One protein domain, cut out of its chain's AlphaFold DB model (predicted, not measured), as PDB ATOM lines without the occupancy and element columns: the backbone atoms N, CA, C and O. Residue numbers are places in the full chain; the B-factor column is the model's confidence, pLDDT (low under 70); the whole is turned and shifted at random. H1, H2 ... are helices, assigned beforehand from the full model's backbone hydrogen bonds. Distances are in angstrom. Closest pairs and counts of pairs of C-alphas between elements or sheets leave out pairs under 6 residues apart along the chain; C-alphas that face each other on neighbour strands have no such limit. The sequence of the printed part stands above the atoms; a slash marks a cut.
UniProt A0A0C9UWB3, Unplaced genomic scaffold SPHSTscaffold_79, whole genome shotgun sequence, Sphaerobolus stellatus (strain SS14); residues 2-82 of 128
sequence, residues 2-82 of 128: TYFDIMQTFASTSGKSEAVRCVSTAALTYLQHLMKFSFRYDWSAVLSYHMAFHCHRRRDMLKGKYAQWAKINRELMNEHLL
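What this domain is: This is residues 2 to 82 of the 128 residues of an uncharacterized protein of Sphaerobolus stellatus (strain SS14) (UniProt A0A0C9UWB3). What is the picture? Long helix H2 has H1 folded back along its first part and H3 folded back from its last; H4 packs between H2 and H3, and H5 on H3. How big? The printed part, all helix, has 81 residues with five named helices, H1 to H5 along the chain. It is compact, radius of gyration of the C-alphas 13.1 A, spanning 41 by 21 by 17 A.

Where its parts are: Where is H2? Residues 17 to 40, 35.3 A, from C-alpha 17 at (93.084, 92.865, 89.651). The others? H1 is residues 2 to 13, 16.8 A; H3 43 to 62, 28.6 A; H4 66 to 70, 8.5 A; H5 74 to 80, 9.9 A, ending at C-alpha 80 (121.357, 108.086, 102.768).

How they stand to each other: What touches H2? Hairpin partners H1 and H3 run opposite ways to it at shallow tilts of 17 and 18 degrees; closest C-alphas are Ala 11 and Val 20, 5.2 A, and Ser 38 and Val 46, 6.3 A. H4 touches it at Ala 26 and Ala 70, closest C-alphas 4.3 A. Backbones? Every O i to N i+4 pair is within hydrogen-bond range in H1, H2 and H5, 15 of 16 in H3, and 0 of 1 in H4, with 2 of 2 O i to N i+3.

The domain as a whole: How long? C-alphas 15 and 82, the farthest apart, are 41.0 A apart. Breaks or doubts? The printed part has no cut, its links are tight, and no printed residue is under pLDDT 70.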
ATOM      1  N   THR A   2      98.743 111.290  94.939       84.12
ATOM      2  CA  THR A   2      98.546 111.366  93.475       84.12
ATOM      3  C   THR A   2      99.409 110.417  92.633       84.12
ATOM      4  O   THR A   2      98.904 109.781  91.717       84.12
ATOM      5  N   TYR A   3     100.700 110.263  92.949       85.19
ATOM      6  CA  TYR A   3     101.573 109.320  92.240       85.19
ATOM      7  C   TYR A   3     101.091 107.859  92.327       85.19
ATOM      8  O   TYR A   3     101.010 107.171  91.312       85.19
ATOM      9  N   PHE A   4     100.744 107.389  93.527       84.75
ATOM     10  CA  PHE A   4     100.254 106.025  93.739       84.75
ATOM     11  C   PHE A   4      98.850 105.820  93.171       84.75
ATOM     12  O   PHE A   4      98.535 104.703  92.767       84.75
ATOM     13  N   ASP A   5      98.038 106.874  93.092       88.38
ATOM     14  CA  ASP A   5      96.731 106.820  92.435       88.38
ATOM     15  C   ASP A   5      96.895 106.619  90.926       88.38
ATOM     16  O   ASP A   5      96.324 105.686  90.371       88.38
ATOM     17  N   ILE A   6      97.776 107.394  90.278       88.62
ATOM     18  CA  ILE A   6      98.104 107.223  88.851       88.62
ATOM     19  C   ILE A   6      98.602 105.798  88.576       88.62
ATOM     20  O   ILE A   6      98.190 105.169  87.602       88.62
ATOM     21  N   MET A   7      99.463 105.260  89.444       84.62
ATOM     22  CA  MET A   7      99.953 103.888  89.293       84.62
ATOM     23  C   MET A   7      98.865 102.835  89.482       84.62
ATOM     24  O   MET A   7      98.873 101.837  88.766       84.62
ATOM     25  N   GLN A   8      97.934 103.036  90.414       88.19
ATOM     26  CA  GLN A   8      96.790 102.142  90.591       88.19
ATOM     27  C   GLN A   8      95.863 102.192  89.379       88.19
ATOM     28  O   GLN A   8      95.496 101.139  88.869       88.19
ATOM     29  N   THR A   9      95.550 103.380  88.853       89.50
ATOM     30  CA  THR A   9      94.766 103.530  87.619       89.50
ATOM     31  C   THR A   9      95.448 102.831  86.446       89.50
ATOM     32  O   THR A   9      94.803 102.076  85.723       89.50
ATOM     33  N   PHE A  10      96.763 103.002  86.290       86.69
ATOM     34  CA  PHE A  10      97.533 102.297  85.269       86.69
ATOM     35  C   PHE A  10      97.501 100.775  85.473       86.69
ATOM     36  O   PHE A  10      97.224 100.039  84.529       86.69
ATOM     37  N   ALA A  11      97.697 100.279  86.696       85.88
ATOM     38  CA  ALA A  11      97.585  98.850  86.994       85.88
ATOM     39  C   ALA A  11      96.180  98.305  86.668       85.88
ATOM     40  O   ALA A  11      96.060  97.198  86.145       85.88
ATOM     41  N   SER A  12      95.125  99.093  86.891       87.31
ATOM     42  CA  SER A  12      93.748  98.726  86.540       87.31
ATOM     43  C   SER A  12      93.551  98.566  85.033       87.31
ATOM     44  O   SER A  12      92.854  97.645  84.608       87.31
ATOM     45  N   THR A  13      94.216  99.383  84.206       87.81
ATOM     46  CA  THR A  13      94.146  99.240  82.737       87.81
ATOM     47  C   THR A  13      94.759  97.943  82.220       87.81
ATOM     48  O   THR A  13      94.425  97.505  81.125       87.81
ATOM     49  N   SER A  14      95.606  97.270  83.008       82.38
ATOM     50  CA  SER A  14      96.178  95.987  82.602       82.38
ATOM     51  C   SER A  14      95.189  94.819  82.723       82.38
ATOM     52  O   SER A  14      95.576  93.687  82.435       82.38
ATOM     53  N   GLY A  15      93.976  95.046  83.250       79.69
ATOM     54  CA  GLY A  15      92.956  94.014  83.481       79.69
ATOM     55  C   GLY A  15      93.324  92.981  84.555       79.69
ATOM     56  O   GLY A  15      92.635  91.977  84.712       79.69
ATOM     57  N   LYS A  16      94.415  93.201  85.302       82.06
ATOM     58  CA  LYS A  16      94.923  92.275  86.326       82.06
ATOM     59  C   LYS A  16      94.615  92.849  87.705       82.06
ATOM     60  O   LYS A  16      95.401  93.628  88.238       82.06
ATOM     61  N   SER A  17      93.497  92.440  88.300       83.56
ATOM     62  CA  SER A  17      93.084  92.865  89.651       83.56
ATOM     63  C   SER A  17      94.171  92.629  90.713       83.56
ATOM     64  O   SER A  17      94.372  93.458  91.601       83.56
ATOM     65  N   GLU A  18      94.952  91.555  90.568       86.25
ATOM     66  CA  GLU A  18      96.116  91.263  91.414       86.25
ATOM     67  C   GLU A  18      97.202  92.348  91.361       86.25
ATOM     68  O   GLU A  18      97.821  92.654  92.381       86.25
ATOM     69  N   ALA A  19      97.426  92.969  90.199       83.38
ATOM     70  CA  ALA A  19      98.413  94.037  90.061       83.38
ATOM     71  C   ALA A  19      97.984  95.286  90.838       83.38
ATOM     72  O   ALA A  19      98.804  95.876  91.539       83.38
ATOM     73  N   VAL A  20      96.695  95.637  90.783       87.50
ATOM     74  CA  VAL A  20      96.123  96.762  91.541       87.50
ATOM     75  C   VAL A  20      96.296  96.527  93.037       87.50
ATOM     76  O   VAL A  20      96.914  97.340  93.719       87.50
ATOM     77  N   ARG A  21      95.851  95.365  93.535       89.50
ATOM     78  CA  ARG A  21      95.990  94.989  94.950       89.50
ATOM     79  C   ARG A  21      97.453  95.014  95.403       89.50
ATOM     80  O   ARG A  21      97.758  95.515  96.488       89.50
ATOM     81  N   CYS A  22      98.365  94.498  94.580       89.19
ATOM     82  CA  CYS A  22      99.800  94.509  94.858       89.19
ATOM     83  C   CYS A  22     100.359  95.936  94.948       89.19
ATOM     84  O   CYS A  22     101.087  96.238  95.891       89.19
ATOM     85  N   VAL A  23      99.992  96.829  94.023       88.88
ATOM     86  CA  VAL A  23     100.417  98.237  94.057       88.88
ATOM     87  C   VAL A  23      99.877  98.943  95.298       88.88
ATOM     88  O   VAL A  23     100.662  99.568  96.007       88.88
ATOM     89  N   SER A  24      98.582  98.821  95.605       89.44
ATOM     90  CA  SER A  24      97.966  99.500  96.755       89.44
ATOM     91  C   SER A  24      98.594  99.056  98.079       89.44
ATOM     92  O   SER A  24      98.971  99.886  98.907       89.44
ATOM     93  N   THR A  25      98.768  97.745  98.268       92.56
ATOM     94  CA  THR A  25      99.396  97.198  99.483       92.56
ATOM     95  C   THR A  25     100.861  97.604  99.599       92.56
ATOM     96  O   THR A  25     101.284  98.083 100.651       92.56
ATOM     97  N   ALA A  26     101.632  97.495  98.516       91.12
ATOM     98  CA  ALA A  26     103.043  97.853  98.530       91.12
ATOM     99  C   ALA A  26     103.271  99.363  98.725       91.12
ATOM    100  O   ALA A  26     104.223  99.754  99.401       91.12
ATOM    101  N   ALA A  27     102.380 100.205  98.192       89.56
ATOM    102  CA  ALA A  27     102.373 101.647  98.417       89.56
ATOM    103  C   ALA A  27     102.152 101.996  99.893       89.56
ATOM    104  O   ALA A  27     102.884 102.811 100.453       89.56
ATOM    105  N   LEU A  28     101.179 101.352 100.545       91.81
ATOM    106  CA  LEU A  28     100.903 101.580 101.961       91.81
ATOM    107  C   LEU A  28     102.101 101.191 102.835       91.81
ATOM    108  O   LEU A  28     102.537 101.981 103.671       91.81
ATOM    109  N   THR A  29     102.677 100.009 102.602       93.94
ATOM    110  CA  THR A  29     103.881  99.557 103.315       93.94
ATOM    111  C   THR A  29     105.050 100.523 103.113       93.94
ATOM    112  O   THR A  29     105.768 100.851 104.057       93.94
ATOM    113  N   TYR A  30     105.228 101.037 101.896       93.81
ATOM    114  CA  TYR A  30     106.251 102.036 101.612       93.81
ATOM    115  C   TYR A  30     106.059 103.335 102.412       93.81
ATOM    116  O   TYR A  30     107.015 103.848 102.998       93.81
ATOM    117  N   LEU A  31     104.829 103.851 102.480       92.62
ATOM    118  CA  LEU A  31     104.513 105.053 103.257       92.62
ATOM    119  C   LEU A  31     104.755 104.842 104.755       92.62
ATOM    120  O   LEU A  31     105.313 105.720 105.409       92.62
ATOM    121  N   GLN A  32     104.420 103.663 105.286       94.81
ATOM    122  CA  GLN A  32     104.728 103.297 106.671       94.81
ATOM    123  C   GLN A  32     106.240 103.312 106.940       94.81
ATOM    124  O   GLN A  32     106.680 103.807 107.979       94.81
ATOM    125  N   HIS A  33     107.056 102.827 105.998       93.88
ATOM    126  CA  HIS A  33     108.514 102.903 106.111       93.88
ATOM    127  C   HIS A  33     109.023 104.345 106.105       93.88
ATOM    128  O   HIS A  33     109.815 104.703 106.974       93.88
ATOM    129  N   LEU A  34     108.547 105.185 105.181       94.06
ATOM    130  CA  LEU A  34     108.925 106.602 105.148       94.06
ATOM    131  C   LEU A  34     108.523 107.337 106.425       94.06
ATOM    132  O   LEU A  34     109.310 108.124 106.940       94.06
ATOM    133  N   MET A  35     107.338 107.048 106.964       95.00
ATOM    134  CA  MET A  35     106.889 107.614 108.233       95.00
ATOM    135  C   MET A  35     107.795 107.171 109.387       95.00
ATOM    136  O   MET A  35     108.218 107.985 110.201       95.00
ATOM    137  N   LYS A  36     108.183 105.893 109.440       94.56
ATOM    138  CA  LYS A  36     109.153 105.412 110.433       94.56
ATOM    139  C   LYS A  36     110.514 106.101 110.289       94.56
ATOM    140  O   LYS A  36     111.153 106.398 111.297       94.56
ATOM    141  N   PHE A  37     110.964 106.351 109.062       95.00
ATOM    142  CA  PHE A  37     112.216 107.060 108.817       95.00
ATOM    143  C   PHE A  37     112.127 108.534 109.191       95.00
ATOM    144  O   PHE A  37     113.062 109.031 109.805       95.00
ATOM    145  N   SER A  38     111.005 109.209 108.937       94.75
ATOM    146  CA  SER A  38     110.828 110.616 109.320       94.75
ATOM    147  C   SER A  38     110.846 110.827 110.835       94.75
ATOM    148  O   SER A  38     111.243 111.898 111.293       94.75
ATOM    149  N   PHE A  39     110.485 109.814 111.628       93.88
ATOM    150  CA  PHE A  39     110.682 109.843 113.078       93.88
ATOM    151  C   PHE A  39     112.135 109.635 113.500       93.88
ATOM    152  O   PHE A  39     112.526 110.137 114.542       93.88
ATOM    153  N   ARG A  40     112.944 108.892 112.741       93.75
ATOM    154  CA  ARG A  40     114.294 108.488 113.176       93.75
ATOM    155  C   ARG A  40     115.419 109.333 112.597       93.75
ATOM    156  O   ARG A  40     116.447 109.460 113.247       93.75
ATOM    157  N   TYR A  41     115.226 109.884 111.408       95.94
ATOM    158  CA  TYR A  41     116.266 110.533 110.619       95.94
ATOM    159  C   TYR A  41     115.829 111.921 110.174       95.94
ATOM    160  O   TYR A  41     114.628 112.200 110.069       95.94
ATOM    161  N   ASP A  42     116.801 112.786 109.912       95.00
ATOM    162  CA  ASP A  42     116.557 114.128 109.401       95.00
ATOM    163  C   ASP A  42     115.767 114.103 108.093       95.00
ATOM    164  O   ASP A  42     115.937 113.235 107.236       95.00
ATOM    165  N   TRP A  43     114.877 115.084 107.924       94.19
ATOM    166  CA  TRP A  43     113.964 115.090 106.781       94.19
ATOM    167  C   TRP A  43     114.695 115.183 105.437       94.19
ATOM    168  O   TRP A  43     114.270 114.558 104.468       94.19
ATOM    169  N   SER A  44     115.821 115.899 105.385       95.69
ATOM    170  CA  SER A  44     116.677 115.974 104.196       95.69
ATOM    171  C   SER A  44     117.217 114.597 103.790       95.69
ATOM    172  O   SER A  44     117.138 114.236 102.618       95.69
ATOM    173  N   ALA A  45     117.684 113.795 104.750       96.19
ATOM    174  CA  ALA A  45     118.155 112.429 104.520       96.19
ATOM    175  C   ALA A  45     117.021 111.506 104.043       96.19
ATOM    176  O   ALA A  45     117.172 110.767 103.065       96.19
ATOM    177  N   VAL A  46     115.845 111.598 104.674       96.31
ATOM    178  CA  VAL A  46     114.651 110.833 104.273       96.31
ATOM    179  C   VAL A  46     114.199 111.194 102.857       96.31
ATOM    180  O   VAL A  46     113.827 110.303 102.090       96.31
ATOM    181  N   LEU A  47     114.265 112.475 102.483       95.81
ATOM    182  CA  LEU A  47     113.942 112.933 101.135       95.81
ATOM    183  C   LEU A  47     114.943 112.399 100.100       95.81
ATOM    184  O   LEU A  47     114.520 111.885  99.063       95.81
ATOM    185  N   SER A  48     116.246 112.448 100.388       96.56
ATOM    186  CA  SER A  48     117.284 111.872  99.519       96.56
ATOM    187  C   SER A  48     117.070 110.372  99.304       96.56
ATOM    188  O   SER A  48     117.022 109.910  98.160       96.56
ATOM    189  N   TYR A  49     116.811 109.627 100.385       96.94
ATOM    190  CA  TYR A  49     116.439 108.213 100.310       96.94
ATOM    191  C   TYR A  49     115.185 107.992  99.451       96.94
ATOM    192  O   TYR A  49     115.173 107.106  98.593       96.94
ATOM    193  N   HIS A  50     114.127 108.788  99.653       95.00
ATOM    194  CA  HIS A  50     112.886 108.693  98.880       95.00
ATOM    195  C   HIS A  50     113.147 108.842  97.378       95.00
ATOM    196  O   HIS A  50     112.688 108.005  96.600       95.00
ATOM    197  N   MET A  51     113.908 109.862  96.975       95.25
ATOM    198  CA  MET A  51     114.199 110.141  95.567       95.25
ATOM    199  C   MET A  51     115.008 109.011  94.920       95.25
ATOM    200  O   MET A  51     114.633 108.515  93.851       95.25
ATOM    201  N   ALA A  52     116.064 108.538  95.588       95.06
ATOM    202  CA  ALA A  52     116.877 107.424  95.101       95.06
ATOM    203  C   ALA A  52     116.056 106.125  94.988       95.06
ATOM    204  O   ALA A  52     116.077 105.440  93.956       95.06
ATOM    205  N   PHE A  53     115.258 105.819  96.014       94.44
ATOM    206  CA  PHE A  53     114.374 104.658  96.031       94.44
ATOM    207  C   PHE A  53     113.337 104.724  94.905       94.44
ATOM    208  O   PHE A  53     113.162 103.755  94.164       94.44
ATOM    209  N   HIS A  54     112.686 105.874  94.733       91.38
ATOM    210  CA  HIS A  54     111.673 106.098  93.708       91.38
ATOM    211  C   HIS A  54     112.243 105.887  92.295       91.38
ATOM    212  O   HIS A  54     111.650 105.169  91.484       91.38
ATOM    213  N   CYS A  55     113.436 106.416  92.006       91.38
ATOM    214  CA  CYS A  55     114.130 106.188  90.735       91.38
ATOM    215  C   CYS A  55     114.451 104.705  90.487       91.38
ATOM    216  O   CYS A  55     114.351 104.224  89.354       91.38
ATOM    217  N   HIS A  56     114.813 103.957  91.532       91.56
ATOM    218  CA  HIS A  56     115.036 102.516  91.422       91.56
ATOM    219  C   HIS A  56     113.730 101.772  91.111       91.56
ATOM    220  O   HIS A  56     113.671 100.970  90.180       91.56
ATOM    221  N   ARG A  57     112.645 102.098  91.819       89.56
ATOM    222  CA  ARG A  57     111.366 101.399  91.663       89.56
ATOM    223  C   ARG A  57     110.628 101.719  90.376       89.56
ATOM    224  O   ARG A  57     109.953 100.842  89.842       89.56
ATOM    225  N   ARG A  58     110.801 102.915  89.811       87.62
ATOM    226  CA  ARG A  58     110.303 103.211  88.458       87.62
ATOM    227  C   ARG A  58     110.837 102.214  87.426       87.62
ATOM    228  O   ARG A  58     110.067 101.741  86.597       87.62
ATOM    229  N   ARG A  59     112.116 101.834  87.515       90.19
ATOM    230  CA  ARG A  59     112.723 100.832  86.617       90.19
ATOM    231  C   ARG A  59     112.137  99.433  86.816       90.19
ATOM    232  O   ARG A  59     111.973  98.701  85.845       90.19
ATOM    233  N   ASP A  60     111.790  99.070  88.046       88.50
ATOM    234  CA  ASP A  60     111.145  97.787  88.344       88.50
ATOM    235  C   ASP A  60     109.710  97.713  87.829       88.50
ATOM    236  O   ASP A  60     109.274  96.666  87.350       88.50
ATOM    237  N   MET A  61     108.981  98.825  87.875       83.31
ATOM    238  CA  MET A  61     107.609  98.882  87.376       83.31
ATOM    239  C   MET A  61     107.515  98.797  85.861       83.31
ATOM    240  O   MET A  61     106.608  98.138  85.366       83.31
ATOM    241  N   LEU A  62     108.499  99.329  85.128       83.62
ATOM    242  CA  LEU A  62     108.622  99.066  83.687       83.62
ATOM    243  C   LEU A  62     108.745  97.562  83.378       83.62
ATOM    244  O   LEU A  62     108.375  97.122  82.297       83.62
ATOM    245  N   LYS A  63     109.227  96.764  84.338       86.25
ATOM    246  CA  LYS A  63     109.331  95.299  84.254       86.25
ATOM    247  C   LYS A  63     108.152  94.573  84.925       86.25
ATOM    248  O   LYS A  63     108.216  93.361  85.107       86.25
ATOM    249  N   GLY A  64     107.116  95.297  85.359       82.38
ATOM    250  CA  GLY A  64     105.940  94.752  86.047       82.38
ATOM    251  C   GLY A  64     106.176  94.288  87.491       82.38
ATOM    252  O   GLY A  64     105.346  93.580  88.057       82.38
ATOM    253  N   LYS A  65     107.301  94.653  88.118       86.25
ATOM    254  CA  LYS A  65     107.683  94.185  89.463       86.25
ATOM    255  C   LYS A  65     107.183  95.124  90.569       86.25
ATOM    256  O   LYS A  65     107.971  95.777  91.251       86.25
ATOM    257  N   TYR A  66     105.871  95.158  90.791       82.88
ATOM    258  CA  TYR A  66     105.233  96.081  91.746       82.88
ATOM    259  C   TYR A  66     105.491  95.756  93.229       82.88
ATOM    260  O   TYR A  66     105.633  96.665  94.045       82.88
ATOM    261  N   ALA A  67     105.665  94.479  93.584       85.38
ATOM    262  CA  ALA A  67     105.872  94.044  94.973       85.38
ATOM    263  C   ALA A  67     107.145  94.613  95.635       85.38
ATOM    264  O   ALA A  67     107.291  94.570  96.855       85.38
ATOM    265  N   GLN A  68     108.090  95.142  94.850       87.88
ATOM    266  CA  GLN A  68     109.348  95.661  95.385       87.88
ATOM    267  C   GLN A  68     109.192  96.983  96.148       87.88
ATOM    268  O   GLN A  68     110.073  97.335  96.928       87.88
ATOM    269  N   TRP A  69     108.073  97.692  95.974       87.31
ATOM    270  CA  TRP A  69     107.749  98.894  96.749       87.31
ATOM    271  C   TRP A  69     107.603  98.613  98.248       87.31
ATOM    272  O   TRP A  69     107.988  99.442  99.067       87.31
ATOM    273  N   ALA A  70     107.146  97.413  98.612       88.69
ATOM    274  CA  ALA A  70     106.985  96.999 100.002       88.69
ATOM    275  C   ALA A  70     108.319  96.708 100.709       88.69
ATOM    276  O   ALA A  70     108.342  96.500 101.919       88.69
ATOM    277  N   LYS A  71     109.442  96.648  99.981       92.38
ATOM    278  CA  LYS A  71     110.742  96.259 100.538       92.38
ATOM    279  C   LYS A  71     111.608  97.478 100.824       92.38
ATOM    280  O   LYS A  71     111.761  98.355  99.978       92.38
ATOM    281  N   ILE A  72     112.250  97.484 101.990       91.62
ATOM    282  CA  ILE A  72     113.298  98.457 102.309       91.62
ATOM    283  C   ILE A  72     114.534  98.124 101.473       91.62
ATOM    284  O   ILE A  72     115.004  96.984 101.484       91.62
ATOM    285  N   ASN A  73     115.073  99.118 100.767       92.31
ATOM    286  CA  ASN A  73     116.379  98.975 100.140       92.31
ATOM    287  C   ASN A  73     117.456  99.311 101.180       92.31
ATOM    288  O   ASN A  73     117.654 100.479 101.504       92.31
ATOM    289  N   ARG A  74     118.112  98.280 101.725       92.44
ATOM    290  CA  ARG A  74     119.118  98.432 102.788       92.44
ATOM    291  C   ARG A  74     120.373  99.165 102.322       92.44
ATOM    292  O   ARG A  74     120.956  99.882 103.119       92.44
ATOM    293  N   GLU A  75     120.753  99.015 101.057       94.25
ATOM    294  CA  GLU A  75     121.908  99.719 100.488       94.25
ATOM    295  C   GLU A  75     121.640 101.225 100.478       94.25
ATOM    296  O   GLU A  75     122.380 101.979 101.098       94.25
ATOM    297  N   LEU A  76     120.495 101.641  99.921       94.06
ATOM    298  CA  LEU A  76     120.081 103.051  99.926       94.06
ATOM    299  C   LEU A  76     119.840 103.592 101.340       94.06
ATOM    300  O   LEU A  76     120.057 104.770 101.605       94.06
ATOM    301  N   MET A  77     119.357 102.746 102.251       94.19
ATOM    302  CA  MET A  77     119.170 103.122 103.651       94.19
ATOM    303  C   MET A  77     120.518 103.440 104.308       94.19
ATOM    304  O   MET A  77     120.642 104.466 104.967       94.19
ATOM    305  N   ASN A  78     121.521 102.586 104.104       93.50
ATOM    306  CA  ASN A  78     122.863 102.802 104.634       93.50
ATOM    307  C   ASN A  78     123.542 104.015 103.989       93.50
ATOM    308  O   ASN A  78     124.230 104.751 104.679       93.50
ATOM    309  N   GLU A  79     123.328 104.232 102.693       95.88
ATOM    310  CA  GLU A  79     123.919 105.349 101.952       95.88
ATOM    311  C   GLU A  79     123.342 106.709 102.366       95.88
ATOM    312  O   GLU A  79     124.083 107.678 102.491       95.88
ATOM    313  N   HIS A  80     122.024 106.797 102.574       94.81
ATOM    314  CA  HIS A  80     121.357 108.086 102.768       94.81
ATOM    315  C   HIS A  80     120.923 108.380 104.202       94.81
ATOM    316  O   HIS A  80     120.762 109.549 104.536       94.81
ATOM    317  N   LEU A  81     120.660 107.365 105.033       94.00
ATOM    318  CA  LEU A  81     120.080 107.574 106.369       94.00
ATOM    319  C   LEU A  81     121.094 107.401 107.503       94.00
ATOM    320  O   LEU A  81     120.935 108.021 108.551       94.00
ATOM    321  N   LEU A  82     122.111 106.559 107.327       92.12
ATOM    322  CA  LEU A  82     123.076 106.265 108.385       92.12
ATOM    323  C   LEU A  82     123.911 107.512 108.715       92.12
ATOM    324  O   LEU A  82     124.463 108.141 107.818       92.12
TER     325      LEU A  82